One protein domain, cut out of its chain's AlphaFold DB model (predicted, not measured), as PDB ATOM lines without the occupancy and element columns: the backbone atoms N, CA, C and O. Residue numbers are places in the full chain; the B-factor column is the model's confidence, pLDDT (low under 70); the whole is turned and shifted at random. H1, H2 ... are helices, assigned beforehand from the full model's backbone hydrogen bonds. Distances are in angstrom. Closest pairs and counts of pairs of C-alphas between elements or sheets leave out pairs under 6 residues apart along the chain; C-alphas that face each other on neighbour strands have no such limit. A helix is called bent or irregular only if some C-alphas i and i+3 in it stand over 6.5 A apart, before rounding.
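What this domain is: This is residues 27 to 70 of the 71 residues of an uncharacterized protein of Smithella sp. PtaU1.Bin162 (UniProt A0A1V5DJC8). The model is a flat helical hairpin: the two arms of a bent first helix, H1a and then H1b, make one side, and H2 folds back beside them as the other, with a loop of seven residues joining H1b to H2 at one end. The printed part has 44 residues with two named helices, H1 then H2, and no named strand: all helix. It is only just compact, close to loose, with a radius of gyration of the C-alphas of 11.0 A and spans of 34 by 18 by 9 A.

How they stand to each other: H1, residues 28 to 47, was assigned as one helix by its hydrogen bonds but is bent: C-alphas 35 and 38 are 7.2 A apart. Its arms H1a, residues 28 to 35, and H1b, residues 38 to 47, stand at a steep tilt of 43 degrees. H2, residues 55 to 69, touches H1a with residues 65 to 69 alone, opposite ways at a shallow tilt of 26 degrees; the closest C-alphas, of Ala 35 and Cys 65, are 5.2 A apart. H1b and H2 form a hairpin, opposite ways at a shallow tilt of 28 degrees; H2 touches H1b with residues 61 to 65 alone, closest at the C-alphas of Pro 38 and Cys 65, 7.1 A. In H1a, H1b and H2 every O i to N i+4 pair is within hydrogen-bond range.

Where its parts are: H1a begins at C-alpha 28 (636.228, 429.900, 466.082) and is 10.7 A long; H1b is 14.3 A. H2 is 21.5 A long and ends at C-alpha 69 (639.494, 425.192, 457.237).

The domain as a whole: The farthest C-alphas, of Pro 27 and Gly 49, are 33.6 A apart. The link from H1 to H2 is short, and the printed part has no cut. No printed residue is under 70 in pLDDT.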
ATOM      1  N   PRO A  27     632.425 429.530 463.079       92.50
ATOM      2  CA  PRO A  27     632.755 429.852 464.453       92.50
ATOM      3  C   PRO A  27     634.162 429.378 464.830       92.50
ATOM      4  O   PRO A  27     634.587 428.280 464.474       92.50
ATOM      5  N   LEU A  28     634.855 430.170 465.650       90.19
ATOM      6  CA  LEU A  28     636.228 429.900 466.082       90.19
ATOM      7  C   LEU A  28     636.427 428.470 466.622       90.19
ATOM      8  O   LEU A  28     637.410 427.814 466.291       90.19
ATOM      9  N   PHE A  29     635.484 427.961 467.420       90.88
ATOM     10  CA  PHE A  29     635.564 426.606 467.982       90.88
ATOM     11  C   PHE A  29     635.521 425.499 466.910       90.88
ATOM     12  O   PHE A  29     636.058 424.411 467.132       90.88
ATOM     13  N   ILE A  30     634.920 425.771 465.746       94.81
ATOM     14  CA  ILE A  30     634.923 424.855 464.602       94.81
ATOM     15  C   ILE A  30     636.302 424.863 463.935       94.81
ATOM     16  O   ILE A  30     636.830 423.786 463.682       94.81
ATOM     17  N   HIS A  31     636.941 426.026 463.749       93.56
ATOM     18  CA  HIS A  31     638.332 426.082 463.267       93.56
ATOM     19  C   HIS A  31     639.292 425.316 464.181       93.56
ATOM     20  O   HIS A  31     640.093 424.523 463.698       93.56
ATOM     21  N   PHE A  32     639.156 425.459 465.504       91.81
ATOM     22  CA  PHE A  32     639.933 424.652 466.452       91.81
ATOM     23  C   PHE A  32     639.695 423.148 466.280       91.81
ATOM     24  O   PHE A  32     640.650 422.372 466.258       91.81
ATOM     25  N   SER A  33     638.433 422.735 466.142       94.88
ATOM     26  CA  SER A  33     638.078 421.325 465.946       94.88
ATOM     27  C   SER A  33     638.653 420.763 464.644       94.88
ATOM     28  O   SER A  33     639.156 419.643 464.639       94.88
ATOM     29  N   LEU A  34     638.624 421.539 463.558       95.44
ATOM     30  CA  LEU A  34     639.155 421.139 462.253       95.44
ATOM     31  C   LEU A  34     640.688 421.105 462.224       95.44
ATOM     32  O   LEU A  34     641.254 420.205 461.614       95.44
ATOM     33  N   ALA A  35     641.354 422.034 462.914       93.44
ATOM     34  CA  ALA A  35     642.812 422.066 463.005       93.44
ATOM     35  C   ALA A  35     643.382 420.926 463.862       93.44
ATOM     36  O   ALA A  35     644.421 420.364 463.532       93.44
ATOM     37  N   LEU A  36     642.741 420.622 464.997       91.38
ATOM     38  CA  LEU A  36     643.347 419.793 466.048       91.38
ATOM     39  C   LEU A  36     642.656 418.445 466.251       91.38
ATOM     40  O   LEU A  36     643.290 417.502 466.723       91.38
ATOM     41  N   GLY A  37     641.370 418.333 465.909       94.44
ATOM     42  CA  GLY A  37     640.587 417.113 466.102       94.44
ATOM     43  C   GLY A  37     641.203 415.896 465.406       94.44
ATOM     44  O   GLY A  37     641.466 414.898 466.083       94.44
ATOM     45  N   PRO A  38     641.501 415.968 464.094       94.81
ATOM     46  CA  PRO A  38     642.135 414.862 463.379       94.81
ATOM     47  C   PRO A  38     643.506 414.491 463.956       94.81
ATOM     48  O   PRO A  38     643.782 413.308 464.152       94.81
ATOM     49  N   LEU A  39     644.332 415.487 464.307       93.81
ATOM     50  CA  LEU A  39     645.656 415.270 464.901       93.81
ATOM     51  C   LEU A  39     645.569 414.508 466.229       93.81
ATOM     52  O   LEU A  39     646.315 413.555 466.448       93.81
ATOM     53  N   TYR A  40     644.632 414.894 467.101       94.38
ATOM     54  CA  TYR A  40     644.433 414.239 468.393       94.38
ATOM     55  C   TYR A  40     644.016 412.771 468.239       94.38
ATOM     56  O   TYR A  40     644.571 411.893 468.902       94.38
ATOM     57  N   ILE A  41     643.058 412.496 467.349       95.62
ATOM     58  CA  ILE A  41     642.572 411.134 467.095       95.62
ATOM     59  C   ILE A  41     643.677 410.260 466.500       95.62
ATOM     60  O   ILE A  41     643.881 409.145 466.969       95.62
ATOM     61  N   LEU A  42     644.440 410.774 465.535       95.75
ATOM     62  CA  LEU A  42     645.514 410.012 464.899       95.75
ATOM     63  C   LEU A  42     646.674 409.719 465.846       95.75
ATOM     64  O   LEU A  42     647.174 408.597 465.842       95.75
ATOM     65  N   ALA A  43     647.066 410.682 466.683       95.19
ATOM     66  CA  ALA A  43     648.086 410.467 467.704       95.19
ATOM     67  C   ALA A  43     647.642 409.416 468.734       95.19
ATOM     68  O   ALA A  43     648.421 408.537 469.100       95.19
ATOM     69  N   ARG A  44     646.377 409.469 469.173       97.19
ATOM     70  CA  ARG A  44     645.792 408.445 470.050       97.19
ATOM     71  C   ARG A  44     645.843 407.067 469.393       97.19
ATOM     72  O   ARG A  44     646.276 406.109 470.025       97.19
ATOM     73  N   ASP A  45     645.401 406.971 468.145       97.25
ATOM     74  CA  ASP A  45     645.331 405.705 467.417       97.25
ATOM     75  C   ASP A  45     646.732 405.122 467.167       97.25
ATOM     76  O   ASP A  45     646.911 403.910 467.284       97.25
ATOM     77  N   TYR A  46     647.741 405.971 466.952       97.19
ATOM     78  CA  TYR A  46     649.145 405.564 466.865       97.19
ATOM     79  C   TYR A  46     649.651 404.966 468.183       97.19
ATOM     80  O   TYR A  46     650.220 403.876 468.193       97.19
ATOM     81  N   VAL A  47     649.386 405.634 469.314       97.38
ATOM     82  CA  VAL A  47     649.758 405.142 470.655       97.38
ATOM     83  C   VAL A  47     649.094 403.797 470.971       97.38
ATOM     84  O   VAL A  47     649.692 402.954 471.635       97.38
ATOM     85  N   LEU A  48     647.871 403.579 470.482       98.25
ATOM     86  CA  LEU A  48     647.135 402.323 470.648       98.25
ATOM     87  C   LEU A  48     647.535 401.232 469.637       98.25
ATOM     88  O   LEU A  48     646.999 400.127 469.707       98.25
ATOM     89  N   GLY A  49     648.450 401.513 468.702       97.56
ATOM     90  CA  GLY A  49     648.869 400.569 467.662       97.56
ATOM     91  C   GLY A  49     647.811 400.310 466.583       97.56
ATOM     92  O   GLY A  49     647.859 399.282 465.912       97.56
ATOM     93  N   LEU A  50     646.841 401.216 466.425       96.81
ATOM     94  CA  LEU A  50     645.743 401.106 465.459       96.81
ATOM     95  C   LEU A  50     646.103 401.676 464.082       96.81
ATOM     96  O   LEU A  50     645.448 401.354 463.092       96.81
ATOM     97  N   ASN A  51     647.128 402.526 464.007       94.06
ATOM     98  CA  ASN A  51     647.655 403.061 462.757       94.06
ATOM     99  C   ASN A  51     649.183 403.247 462.827       94.06
ATOM    100  O   ASN A  51     649.809 403.088 463.875       94.06
ATOM    101  N   THR A  52     649.777 403.601 461.689       94.44
ATOM    102  CA  THR A  52     651.152 404.103 461.600       94.44
ATOM    103  C   THR A  52     651.127 405.611 461.397       94.44
ATOM    104  O   THR A  52     650.304 406.111 460.630       94.44
ATOM    105  N   LEU A  53     652.061 406.325 462.018       92.88
ATOM    106  CA  LEU A  53     652.231 407.761 461.838       92.88
ATOM    107  C   LEU A  53     653.664 408.030 461.367       92.88
ATOM    108  O   LEU A  53     654.566 408.216 462.178       92.88
ATOM    109  N   ASP A  54     653.867 407.957 460.052       94.69
ATOM    110  CA  ASP A  54     655.113 408.363 459.398       94.69
ATOM    111  C   ASP A  54     655.007 409.797 458.854       94.69
ATOM    112  O   ASP A  54     653.914 410.365 458.784       94.69
ATOM    113  N   ASP A  55     656.140 410.374 458.449       95.06
ATOM    114  CA  ASP A  55     656.211 411.756 457.958       95.06
ATOM    115  C   ASP A  55     655.234 412.019 456.798       95.06
ATOM    116  O   ASP A  55     654.582 413.058 456.749       95.06
ATOM    117  N   LYS A  56     655.037 411.041 455.902       95.88
ATOM    118  CA  LYS A  56     654.125 411.191 454.757       95.88
ATOM    119  C   LYS A  56     652.664 411.250 455.194       95.88
ATOM    120  O   LYS A  56     651.862 411.941 454.565       95.88
ATOM    121  N   ILE A  57     652.285 410.475 456.209       94.44
ATOM    122  CA  ILE A  57     650.936 410.513 456.780       94.44
ATOM    123  C   ILE A  57     650.741 411.823 457.540       94.44
ATOM    124  O   ILE A  57     649.691 412.442 457.380       94.44
ATOM    125  N   ILE A  58     651.741 412.274 458.302       94.88
ATOM    126  CA  ILE A  58     651.696 413.560 459.010       94.88
ATOM    127  C   ILE A  58     651.434 414.702 458.024       94.88
ATOM    128  O   ILE A  58     650.476 415.449 458.225       94.88
ATOM    129  N   ASP A  59     652.194 414.781 456.928       96.88
ATOM    130  CA  ASP A  59     652.016 415.817 455.905       96.88
ATOM    131  C   ASP A  59     650.590 415.808 455.337       96.88
ATOM    132  O   ASP A  59     649.910 416.833 455.307       96.88
ATOM    133  N   LYS A  60     650.077 414.628 454.961       96.31
ATOM    134  CA  LYS A  60     648.708 414.491 454.433       96.31
ATOM    135  C   LYS A  60     647.642 414.936 455.425       96.31
ATOM    136  O   LYS A  60     646.609 415.462 455.022       96.31
ATOM    137  N   VAL A  61     647.857 414.680 456.710       95.88
ATOM    138  CA  VAL A  61     646.901 415.029 457.761       95.88
ATOM    139  C   VAL A  61     646.911 416.529 458.007       95.88
ATOM    140  O   VAL A  61     645.839 417.113 458.148       95.88
ATOM    141  N   VAL A  62     648.088 417.157 458.028       95.81
ATOM    142  CA  VAL A  62     648.216 418.613 458.147       95.81
ATOM    143  C   VAL A  62     647.528 419.303 456.969       95.81
ATOM    144  O   VAL A  62     646.698 420.185 457.196       95.81
ATOM    145  N   GLU A  63     647.776 418.842 455.740       97.25
ATOM    146  CA  GLU A  63     647.102 419.353 454.541       97.25
ATOM    147  C   GLU A  63     645.585 419.145 454.604       97.25
ATOM    148  O   GLU A  63     644.823 420.075 454.360       97.25
ATOM    149  N   ALA A  64     645.114 417.968 455.027       97.06
ATOM    150  CA  ALA A  64     643.681 417.713 455.173       97.06
ATOM    151  C   ALA A  64     643.023 418.607 456.244       97.06
ATOM    152  O   ALA A  64     641.894 419.070 456.060       97.06
ATOM    153  N   CYS A  65     643.714 418.876 457.357       97.00
ATOM    154  CA  CYS A  65     643.242 419.818 458.375       97.00
ATOM    155  C   CYS A  65     643.159 421.240 457.802       97.00
ATOM    156  O   CYS A  65     642.167 421.939 458.029       97.00
ATOM    157  N   TRP A  66     644.168 421.655 457.031       96.00
ATOM    158  CA  TRP A  66     644.183 422.943 456.342       96.00
ATOM    159  C   TRP A  66     643.049 423.055 455.317       96.00
ATOM    160  O   TRP A  66     642.271 424.002 455.387       96.00
ATOM    161  N   ASP A  67     642.860 422.057 454.454       96.75
ATOM    162  CA  ASP A  67     641.754 421.959 453.489       96.75
ATOM    163  C   ASP A  67     640.373 422.022 454.165       96.75
ATOM    164  O   ASP A  67     639.415 422.616 453.652       96.75
ATOM    165  N   GLY A  68     640.269 421.438 455.360       95.31
ATOM    166  CA  GLY A  68     639.082 421.508 456.201       95.31
ATOM    167  C   GLY A  68     638.712 422.944 456.579       95.31
ATOM    168  O   GLY A  68     637.526 423.272 456.620       95.31
ATOM    169  N   MET A  69     639.697 423.817 456.777       94.88
ATOM    170  CA  MET A  69     639.494 425.192 457.237       94.88
ATOM    171  C   MET A  69     639.556 426.246 456.132       94.88
ATOM    172  O   MET A  69     638.829 427.235 456.231       94.88
ATOM    173  N   LYS A  70     640.418 426.061 455.127       94.94
ATOM    174  CA  LYS A  70     640.675 427.043 454.070       94.94
ATOM    175  C   LYS A  70     639.453 427.226 453.174       94.94
ATOM    176  O   LYS A  70     638.677 426.280 453.001       94.94
TER     177      LYS A  70